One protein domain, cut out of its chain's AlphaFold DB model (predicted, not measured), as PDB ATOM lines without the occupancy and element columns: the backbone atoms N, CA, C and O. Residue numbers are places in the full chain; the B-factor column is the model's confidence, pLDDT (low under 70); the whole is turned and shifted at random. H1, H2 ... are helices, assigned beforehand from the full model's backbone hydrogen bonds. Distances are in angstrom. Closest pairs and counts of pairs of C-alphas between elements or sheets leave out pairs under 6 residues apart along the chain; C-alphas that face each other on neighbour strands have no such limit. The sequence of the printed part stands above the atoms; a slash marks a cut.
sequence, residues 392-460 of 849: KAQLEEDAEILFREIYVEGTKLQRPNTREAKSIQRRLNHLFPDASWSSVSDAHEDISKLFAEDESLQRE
ATOM      1  N   LYS A 392       8.393 -10.436 -21.377       90.81
ATOM      2  CA  LYS A 392       8.567 -11.849 -21.749       90.81
ATOM      3  C   LYS A 392       7.781 -12.776 -20.809       90.81
ATOM      4  O   LYS A 392       6.987 -13.599 -21.262       90.81
ATOM      5  N   ALA A 393       7.936 -12.562 -19.501       89.19
ATOM      6  CA  ALA A 393       7.284 -13.351 -18.459       89.19
ATOM      7  C   ALA A 393       5.745 -13.303 -18.543       89.19
ATOM      8  O   ALA A 393       5.087 -14.290 -18.225       89.19
ATOM      9  N   GLN A 394       5.156 -12.196 -19.014       87.00
ATOM     10  CA  GLN A 394       3.704 -12.093 -19.182       87.00
ATOM     11  C   GLN A 394       3.181 -12.964 -20.337       87.00
ATOM     12  O   GLN A 394       2.064 -13.471 -20.257       87.00
ATOM     13  N   LEU A 395       3.973 -13.165 -21.396       88.69
ATOM     14  CA  LEU A 395       3.639 -14.097 -22.482       88.69
ATOM     15  C   LEU A 395       3.911 -15.561 -22.101       88.69
ATOM     16  O   LEU A 395       3.204 -16.455 -22.564       88.69
ATOM     17  N   GLU A 396       4.890 -15.805 -21.231       90.94
ATOM     18  CA  GLU A 396       5.155 -17.131 -20.662       90.94
ATOM     19  C   GLU A 396       4.057 -17.557 -19.662       90.94
ATOM     20  O   GLU A 396       3.625 -18.711 -19.717       90.94
ATOM     21  N   GLU A 397       3.524 -16.632 -18.843       89.19
ATOM     22  CA  GLU A 397       2.329 -16.845 -17.995       89.19
ATOM     23  C   GLU A 397       1.083 -17.130 -18.853       89.19
ATOM     24  O   GLU A 397       0.371 -18.104 -18.600       89.19
ATOM     25  N   ASP A 398       0.837 -16.328 -19.897       87.94
ATOM     26  CA  ASP A 398      -0.240 -16.554 -20.870       87.94
ATOM     27  C   ASP A 398      -0.165 -17.985 -21.447       87.94
ATOM     28  O   ASP A 398      -1.145 -18.739 -21.414       87.94
ATOM     29  N   ALA A 399       1.011 -18.392 -21.943       90.00
ATOM     30  CA  ALA A 399       1.223 -19.728 -22.493       90.00
ATOM     31  C   ALA A 399       0.934 -20.830 -21.457       90.00
ATOM     32  O   ALA A 399       0.227 -21.791 -21.770       90.00
ATOM     33  N   GLU A 400       1.398 -20.683 -20.212       90.25
ATOM     34  CA  GLU A 400       1.086 -21.625 -19.133       90.25
ATOM     35  C   GLU A 400      -0.416 -21.730 -18.838       90.25
ATOM     36  O   GLU A 400      -0.922 -22.845 -18.685       90.25
ATOM     37  N   ILE A 401      -1.137 -20.605 -18.769       86.88
ATOM     38  CA  ILE A 401      -2.590 -20.575 -18.534       86.88
ATOM     39  C   ILE A 401      -3.319 -21.338 -19.646       86.88
ATOM     40  O   ILE A 401      -4.144 -22.210 -19.366       86.88
ATOM     41  N   LEU A 402      -2.973 -21.069 -20.910       87.50
ATOM     42  CA  LEU A 402      -3.563 -21.753 -22.060       87.50
ATOM     43  C   LEU A 402      -3.302 -23.266 -22.026       87.50
ATOM     44  O   LEU A 402      -4.225 -24.064 -22.207       87.50
ATOM     45  N   PHE A 403      -2.053 -23.676 -21.798       87.50
ATOM     46  CA  PHE A 403      -1.684 -25.091 -21.778       87.50
ATOM     47  C   PHE A 403      -2.337 -25.853 -20.625       87.50
ATOM     48  O   PHE A 403      -2.816 -26.966 -20.840       87.50
ATOM     49  N   ARG A 404      -2.428 -25.238 -19.440       85.12
ATOM     50  CA  ARG A 404      -3.084 -25.790 -18.243       85.12
ATOM     51  C   ARG A 404      -4.570 -26.100 -18.456       85.12
ATOM     52  O   ARG A 404      -5.114 -26.937 -17.743       85.12
ATOM     53  N   GLU A 405      -5.219 -25.447 -19.421       81.56
ATOM     54  CA  GLU A 405      -6.631 -25.681 -19.739       81.56
ATOM     55  C   GLU A 405      -6.851 -26.653 -20.914       81.56
ATOM     56  O   GLU A 405      -7.818 -27.416 -20.906       81.56
ATOM     57  N   ILE A 406      -5.970 -26.665 -21.924       84.00
ATOM     58  CA  ILE A 406      -6.127 -27.532 -23.114       84.00
ATOM     59  C   ILE A 406      -5.429 -28.901 -22.984       84.00
ATOM     60  O   ILE A 406      -5.740 -29.818 -23.752       84.00
ATOM     61  N   TYR A 407      -4.525 -29.057 -22.010       77.62
ATOM     62  CA  TYR A 407      -3.911 -30.331 -21.628       77.62
ATOM     63  C   TYR A 407      -4.366 -30.752 -20.231       77.62
ATOM     64  O   TYR A 407      -4.192 -30.020 -19.263       77.62
ATOM     65  N   VAL A 408      -4.869 -31.981 -20.115       66.56
ATOM     66  CA  VAL A 408      -5.165 -32.625 -18.828       66.56
ATOM     67  C   VAL A 408      -4.406 -33.949 -18.790       66.56
ATOM     68  O   VAL A 408      -4.358 -34.670 -19.788       66.56
ATOM     69  N   GLU A 409      -3.735 -34.227 -17.667       62.19
ATOM     70  CA  GLU A 409      -2.891 -35.422 -17.470       62.19
ATOM     71  C   GLU A 409      -1.860 -35.638 -18.605       62.19
ATOM     72  O   GLU A 409      -1.588 -36.754 -19.039       62.19
ATOM     73  N   GLY A 410      -1.298 -34.541 -19.130       62.12
ATOM     74  CA  GLY A 410      -0.310 -34.562 -20.217       62.12
ATOM     75  C   GLY A 410      -0.880 -34.837 -21.616       62.12
ATOM     76  O   GLY A 410      -0.117 -34.894 -22.578       62.12
ATOM     77  N   THR A 411      -2.202 -34.967 -21.771       62.88
ATOM     78  CA  THR A 411      -2.848 -35.240 -23.066       62.88
ATOM     79  C   THR A 411      -3.694 -34.058 -23.551       62.88
ATOM     80  O   THR A 411      -4.424 -33.429 -22.784       62.88
ATOM     81  N   LYS A 412      -3.583 -33.736 -24.849       66.56
ATOM     82  CA  LYS A 412      -4.235 -32.585 -25.505       66.56
ATOM     83  C   LYS A 412      -5.712 -32.886 -25.785       66.56
ATOM     84  O   LYS A 412      -6.079 -33.254 -26.900       66.56
ATOM     85  N   LEU A 413      -6.539 -32.817 -24.744       58.41
ATOM     86  CA  LEU A 413      -7.896 -33.375 -24.745       58.41
ATOM     87  C   LEU A 413      -8.995 -32.408 -25.200       58.41
ATOM     88  O   LEU A 413     -10.039 -32.879 -25.655       58.41
ATOM     89  N   GLN A 414      -8.821 -31.089 -25.059       63.91
ATOM     90  CA  GLN A 414      -9.920 -30.128 -25.243       63.91
ATOM     91  C   GLN A 414      -9.515 -28.839 -25.976       63.91
ATOM     92  O   GLN A 414      -8.342 -28.516 -26.145       63.91
ATOM     93  N   ARG A 415     -10.532 -28.090 -26.422       71.81
ATOM     94  CA  ARG A 415     -10.420 -26.655 -26.732       71.81
ATOM     95  C   ARG A 415     -10.538 -25.859 -25.424       71.81
ATOM     96  O   ARG A 415     -11.187 -26.363 -24.509       71.81
ATOM     97  N   PRO A 416      -9.997 -24.631 -25.334       76.00
ATOM     98  CA  PRO A 416     -10.225 -23.797 -24.161       76.00
ATOM     99  C   PRO A 416     -11.726 -23.498 -24.008       76.00
ATOM    100  O   PRO A 416     -12.442 -23.258 -24.985       76.00
ATOM    101  N   ASN A 417     -12.193 -23.530 -22.766       74.06
ATOM    102  CA  ASN A 417     -13.571 -23.372 -22.317       74.06
ATOM    103  C   ASN A 417     -13.800 -22.014 -21.628       74.06
ATOM    104  O   ASN A 417     -14.863 -21.417 -21.831       74.06
ATOM    105  N   THR A 418     -12.823 -21.488 -20.882       75.81
ATOM    106  CA  THR A 418     -12.860 -20.136 -20.293       75.81
ATOM    107  C   THR A 418     -12.855 -19.046 -21.375       75.81
ATOM    108  O   THR A 418     -12.717 -19.326 -22.568       75.81
ATOM    109  N   ARG A 419     -13.065 -17.784 -20.979       72.12
ATOM    110  CA  ARG A 419     -12.851 -16.622 -21.862       72.12
ATOM    111  C   ARG A 419     -11.358 -16.299 -21.977       72.12
ATOM    112  O   ARG A 419     -10.828 -16.225 -23.078       72.12
ATOM    113  N   GLU A 420     -10.673 -16.232 -20.838       74.62
ATOM    114  CA  GLU A 420      -9.249 -15.903 -20.722       74.62
ATOM    115  C   GLU A 420      -8.363 -16.764 -21.637       74.62
ATOM    116  O   GLU A 420      -7.695 -16.215 -22.515       74.62
ATOM    117  N   ALA A 421      -8.452 -18.100 -21.555       78.81
ATOM    118  CA  ALA A 421      -7.656 -18.993 -22.401       78.81
ATOM    119  C   ALA A 421      -8.046 -18.947 -23.893       78.81
ATOM    120  O   ALA A 421      -7.200 -19.195 -24.751       78.81
ATOM    121  N   LYS A 422      -9.290 -18.585 -24.251       79.25
ATOM    122  CA  LYS A 422      -9.663 -18.323 -25.661       79.25
ATOM    123  C   LYS A 422      -9.013 -17.042 -26.174       79.25
ATOM    124  O   LYS A 422      -8.495 -17.031 -27.289       79.25
ATOM    125  N   SER A 423      -9.006 -15.993 -25.351       76.69
ATOM    126  CA  SER A 423      -8.340 -14.728 -25.660       76.69
ATOM    127  C   SER A 423      -6.833 -14.936 -25.855       76.69
ATOM    128  O   SER A 423      -6.281 -14.535 -26.881       76.69
ATOM    129  N   ILE A 424      -6.194 -15.685 -24.947       82.31
ATOM    130  CA  ILE A 424      -4.770 -16.025 -25.021       82.31
ATOM    131  C   ILE A 424      -4.482 -16.896 -26.249       82.31
ATOM    132  O   ILE A 424      -3.545 -16.618 -26.994       82.31
ATOM    133  N   GLN A 425      -5.313 -17.909 -26.530       84.75
ATOM    134  CA  GLN A 425      -5.163 -18.735 -27.730       84.75
ATOM    135  C   GLN A 425      -5.197 -17.900 -29.012       84.75
ATOM    136  O   GLN A 425      -4.387 -18.139 -29.903       84.75
ATOM    137  N   ARG A 426      -6.085 -16.904 -29.117       81.94
ATOM    138  CA  ARG A 426      -6.059 -15.976 -30.255       81.94
ATOM    139  C   ARG A 426      -4.799 -15.124 -30.254       81.94
ATOM    140  O   ARG A 426      -4.146 -15.055 -31.285       81.94
ATOM    141  N   ARG A 427      -4.450 -14.494 -29.131       83.69
ATOM    142  CA  ARG A 427      -3.253 -13.650 -29.003       83.69
ATOM    143  C   ARG A 427      -1.997 -14.376 -29.499       83.69
ATOM    144  O   ARG A 427      -1.262 -13.834 -30.318       83.69
ATOM    145  N   LEU A 428      -1.811 -15.621 -29.066       87.62
ATOM    146  CA  LEU A 428      -0.688 -16.463 -29.469       87.62
ATOM    147  C   LEU A 428      -0.815 -16.973 -30.919       87.62
ATOM    148  O   LEU A 428       0.188 -16.975 -31.620       87.62
ATOM    149  N   ASN A 429      -2.018 -17.300 -31.420       87.25
ATOM    150  CA  ASN A 429      -2.222 -17.620 -32.846       87.25
ATOM    151  C   ASN A 429      -1.836 -16.453 -33.782       87.25
ATOM    152  O   ASN A 429      -1.383 -16.712 -34.891       87.25
ATOM    153  N   HIS A 430      -2.067 -15.190 -33.393       85.81
ATOM    154  CA  HIS A 430      -1.717 -14.036 -34.239       85.81
ATOM    155  C   HIS A 430      -0.223 -13.702 -34.179       85.81
ATOM    156  O   HIS A 430       0.323 -13.192 -35.150       85.81
ATOM    157  N   LEU A 431       0.435 -14.021 -33.062       89.06
ATOM    158  CA  LEU A 431       1.876 -13.841 -32.897       89.06
ATOM    159  C   LEU A 431       2.692 -14.971 -33.550       89.06
ATOM    160  O   LEU A 431       3.776 -14.730 -34.068       89.06
ATOM    161  N   PHE A 432       2.158 -16.195 -33.553       89.75
ATOM    162  CA  PHE A 432       2.820 -17.393 -34.069       89.75
ATOM    163  C   PHE A 432       1.850 -18.253 -34.922       89.75
ATOM    164  O   PHE A 432       1.448 -19.339 -34.494       89.75
ATOM    165  N   PRO A 433       1.442 -17.801 -36.126       86.31
ATOM    166  CA  PRO A 433       0.419 -18.482 -36.936       86.31
ATOM    167  C   PRO A 433       0.792 -19.909 -37.368       86.31
ATOM    168  O   PRO A 433      -0.075 -20.786 -37.392       86.31
ATOM    169  N   ASP A 434       2.075 -20.156 -37.652       85.75
ATOM    170  CA  ASP A 434       2.606 -21.468 -38.051       85.75
ATOM    171  C   ASP A 434       2.984 -22.378 -36.862       85.75
ATOM    172  O   ASP A 434       3.384 -23.530 -37.063       85.75
ATOM    173  N   ALA A 435       2.868 -21.907 -35.613       83.31
ATOM    174  CA  ALA A 435       3.312 -22.679 -34.456       83.31
ATOM    175  C   ALA A 435       2.456 -23.932 -34.210       83.31
ATOM    176  O   ALA A 435       1.224 -23.904 -34.126       83.31
ATOM    177  N   SER A 436       3.146 -25.056 -34.008       82.12
ATOM    178  CA  SER A 436       2.547 -26.368 -33.741       82.12
ATOM    179  C   SER A 436       2.993 -26.928 -32.385       82.12
ATOM    180  O   SER A 436       3.359 -28.101 -32.279       82.12
ATOM    181  N   TRP A 437       2.952 -26.098 -31.340       87.06
ATOM    182  CA  TRP A 437       3.416 -26.464 -30.001       87.06
ATOM    183  C   TRP A 437       2.746 -27.737 -29.456       87.06
ATOM    184  O   TRP A 437       1.513 -27.882 -29.413       87.06
ATOM    185  N   SER A 438       3.599 -28.655 -29.017       82.31
ATOM    186  CA  SER A 438       3.282 -29.919 -28.362       82.31
ATOM    187  C   SER A 438       3.362 -29.811 -26.836       82.31
ATOM    188  O   SER A 438       2.537 -30.433 -26.164       82.31
ATOM    189  N   SER A 439       4.263 -28.974 -26.308       85.19
ATOM    190  CA  SER A 439       4.463 -28.692 -24.881       85.19
ATOM    191  C   SER A 439       4.542 -27.183 -24.587       85.19
ATOM    192  O   SER A 439       4.658 -26.376 -25.509       85.19
ATOM    193  N   VAL A 440       4.489 -26.804 -23.301       88.38
ATOM    194  CA  VAL A 440       4.714 -25.414 -22.847       88.38
ATOM    195  C   VAL A 440       6.123 -24.943 -23.211       88.38
ATOM    196  O   VAL A 440       6.291 -23.810 -23.651       88.38
ATOM    197  N   SER A 441       7.120 -25.821 -23.077       88.44
ATOM    198  CA  SER A 441       8.521 -25.505 -23.357       88.44
ATOM    199  C   SER A 441       8.736 -25.091 -24.811       88.44
ATOM    200  O   SER A 441       9.535 -24.200 -25.065       88.44
ATOM    201  N   ASP A 442       7.986 -25.675 -25.751       88.69
ATOM    202  CA  ASP A 442       8.018 -25.305 -27.172       88.69
ATOM    203  C   ASP A 442       7.608 -23.827 -27.350       88.69
ATOM    204  O   ASP A 442       8.246 -23.074 -28.082       88.69
ATOM    205  N   ALA A 443       6.564 -23.396 -26.630       89.38
ATOM    206  CA  ALA A 443       6.078 -22.018 -26.655       89.38
ATOM    207  C   ALA A 443       7.039 -21.054 -25.944       89.38
ATOM    208  O   ALA A 443       7.308 -19.969 -26.455       89.38
ATOM    209  N   HIS A 444       7.598 -21.452 -24.795       92.38
ATOM    210  CA  HIS A 444       8.631 -20.679 -24.091       92.38
ATOM    211  C   HIS A 444       9.910 -20.529 -24.933       92.38
ATOM    212  O   HIS A 444      10.548 -19.477 -24.883       92.38
ATOM    213  N   GLU A 445      10.277 -21.519 -25.753       92.00
ATOM    214  CA  GLU A 445      11.413 -21.429 -26.681       92.00
ATOM    215  C   GLU A 445      11.152 -20.408 -27.802       92.00
ATOM    216  O   GLU A 445      11.996 -19.552 -28.059       92.00
ATOM    217  N   ASP A 446       9.973 -20.437 -28.431       91.19
ATOM    218  CA  ASP A 446       9.616 -19.494 -29.502       91.19
ATOM    219  C   ASP A 446       9.416 -18.056 -28.987       91.19
ATOM    220  O   ASP A 446       9.882 -17.102 -29.616       91.19
ATOM    221  N   ILE A 447       8.831 -17.886 -27.795       92.31
ATOM    222  CA  ILE A 447       8.794 -16.597 -27.085       92.31
ATOM    223  C   ILE A 447      10.224 -16.125 -26.762       92.31
ATOM    224  O   ILE A 447      10.540 -14.949 -26.934       92.31
ATOM    225  N   SER A 448      11.119 -17.026 -26.345       92.44
ATOM    226  CA  SER A 448      12.519 -16.680 -26.061       92.44
ATOM    227  C   SER A 448      13.286 -16.212 -27.300       92.44
ATOM    228  O   SER A 448      14.075 -15.279 -27.179       92.44
ATOM    229  N   LYS A 449      13.050 -16.811 -28.478       91.69
ATOM    230  CA  LYS A 449      13.637 -16.361 -29.757       91.69
ATOM    231  C   LYS A 449      13.160 -14.957 -30.112       91.69
ATOM    232  O   LYS A 449      13.980 -14.075 -30.334       91.69
ATOM    233  N   LEU A 450      11.848 -14.727 -30.063       90.56
ATOM    234  CA  LEU A 450      11.243 -13.442 -30.412       90.56
ATOM    235  C   LEU A 450      11.804 -12.276 -29.577       90.56
ATOM    236  O   LEU A 450      12.140 -11.229 -30.123       90.56
ATOM    237  N   PHE A 451      11.964 -12.467 -28.263       90.25
ATOM    238  CA  PHE A 451      12.581 -11.456 -27.394       90.25
ATOM    239  C   PHE A 451      14.105 -11.354 -27.568       90.25
ATOM    240  O   PHE A 451      14.676 -10.321 -27.235       90.25
ATOM    241  N   ALA A 452      14.788 -12.375 -28.094       89.44
ATOM    242  CA  ALA A 452      16.210 -12.286 -28.430       89.44
ATOM    243  C   ALA A 452      16.468 -11.513 -29.740       89.44
ATOM    244  O   ALA A 452      17.556 -10.964 -29.907       89.44
ATOM    245  N   GLU A 453      15.486 -11.455 -30.645       89.12
ATOM    246  CA  GLU A 453      15.610 -10.854 -31.982       89.12
ATOM    247  C   GLU A 453      15.221  -9.359 -32.055       89.12
ATOM    248  O   GLU A 453      15.698  -8.668 -32.955       89.12
ATOM    249  N   ASP A 454      14.417  -8.829 -31.120       84.94
ATOM    250  CA  ASP A 454      13.999  -7.411 -31.093       84.94
ATOM    251  C   ASP A 454      14.432  -6.689 -29.796       84.94
ATOM    252  O   ASP A 454      13.896  -6.927 -28.709       84.94
ATOM    253  N   GLU A 455      15.378  -5.750 -29.913       82.06
ATOM    254  CA  GLU A 455      15.883  -4.923 -28.799       82.06
ATOM    255  C   GLU A 455      14.795  -4.071 -28.113       82.06
ATOM    256  O   GLU A 455      14.954  -3.668 -26.959       82.06
ATOM    257  N   SER A 456      13.687  -3.775 -28.796       81.06
ATOM    258  CA  SER A 456      12.561  -3.001 -28.249       81.06
ATOM    259  C   SER A 456      11.740  -3.834 -27.272       81.06
ATOM    260  O   SER A 456      11.306  -3.336 -26.236       81.06
ATOM    261  N   LEU A 457      11.603  -5.136 -27.546       83.50
ATOM    262  CA  LEU A 457      10.989  -6.081 -26.616       83.50
ATOM    263  C   LEU A 457      11.876  -6.316 -25.382       83.50
ATOM    264  O   LEU A 457      11.354  -6.532 -24.293       83.50
ATOM    265  N   GLN A 458      13.205  -6.221 -25.525       80.31
ATOM    266  CA  GLN A 458      14.156  -6.340 -24.405       80.31
ATOM    267  C   GLN A 458      14.168  -5.117 -23.481       80.31
ATOM    268  O   GLN A 458      14.397  -5.265 -22.282       80.31
ATOM    269  N   ARG A 459      13.930  -3.916 -24.020       80.62
ATOM    270  CA  ARG A 459      13.784  -2.678 -23.232       80.62
ATOM    271  C   ARG A 459      12.379  -2.479 -22.655       80.62
ATOM    272  O   ARG A 459      12.189  -1.593 -21.832       80.62
ATOM    273  N   GLU A 460      11.410  -3.279 -23.101       82.88
ATOM    274  CA  GLU A 460       9.968  -3.143 -22.825       82.88
ATOM    275  C   GLU A 460       9.339  -1.822 -23.339       82.88
ATOM    276  O   GLU A 460       8.137  -1.598 -23.166       82.88
TER     277      GLU A 460
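Overview. This is residues 392 to 460 of the 849 residues of an uncharacterized protein of Orbilia oligospora (UniProt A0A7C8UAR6). H1 and H3 run side by side in opposite ways, and H2 crosses H1. Short H4 makes a corner at the end of H3, and the loop of residues 407 to 419 lies at the opposite end of the whole. These 69 printed residues hold four named helices, H1 to H4 in order, and no named strand: all helix, compact, radius of gyration of the C-alphas 12.3 A, spans 37 by 21 by 20 A.

Along the chain. Find C-alpha 392 at (8.567, -11.849, -21.749); from there H1 runs 21.5 A to residue 406. Next come H2, residues 420 to 431, 16.6 A, and H3, residues 440 to 453, 20.4 A. H4, residues 455 to 459, ends at C-alpha 459, (13.784, -2.678, -23.232).

Arrangement. H1 touches H3 at a shallow tilt of 24 degrees, opposite ways; their closest C-alphas, Glu 396 and His 444, are 6.0 A apart. H1 touches H2 at a steep tilt of 59 degrees; the closest C-alphas, Leu 402 and Ala 421, are 4.9 A apart. H2 and H3 are apart. H3, with residues 451 to 452 alone, only just touches H4, only at the corner, with 3 pairs of C-alphas within 8 A; the closest are Phe 451 and Leu 457, 5.7 A. In H1, H2, H3 and H4 every O i to N i+4 pair is within hydrogen-bond range.

Size, cuts and confidence. The C-alphas farthest apart, Leu 413 and Arg 459, are 37.6 A apart. The printed part has no cut; the H1 to H2 link is long, and its residues 408 to 414 have pLDDT under 70.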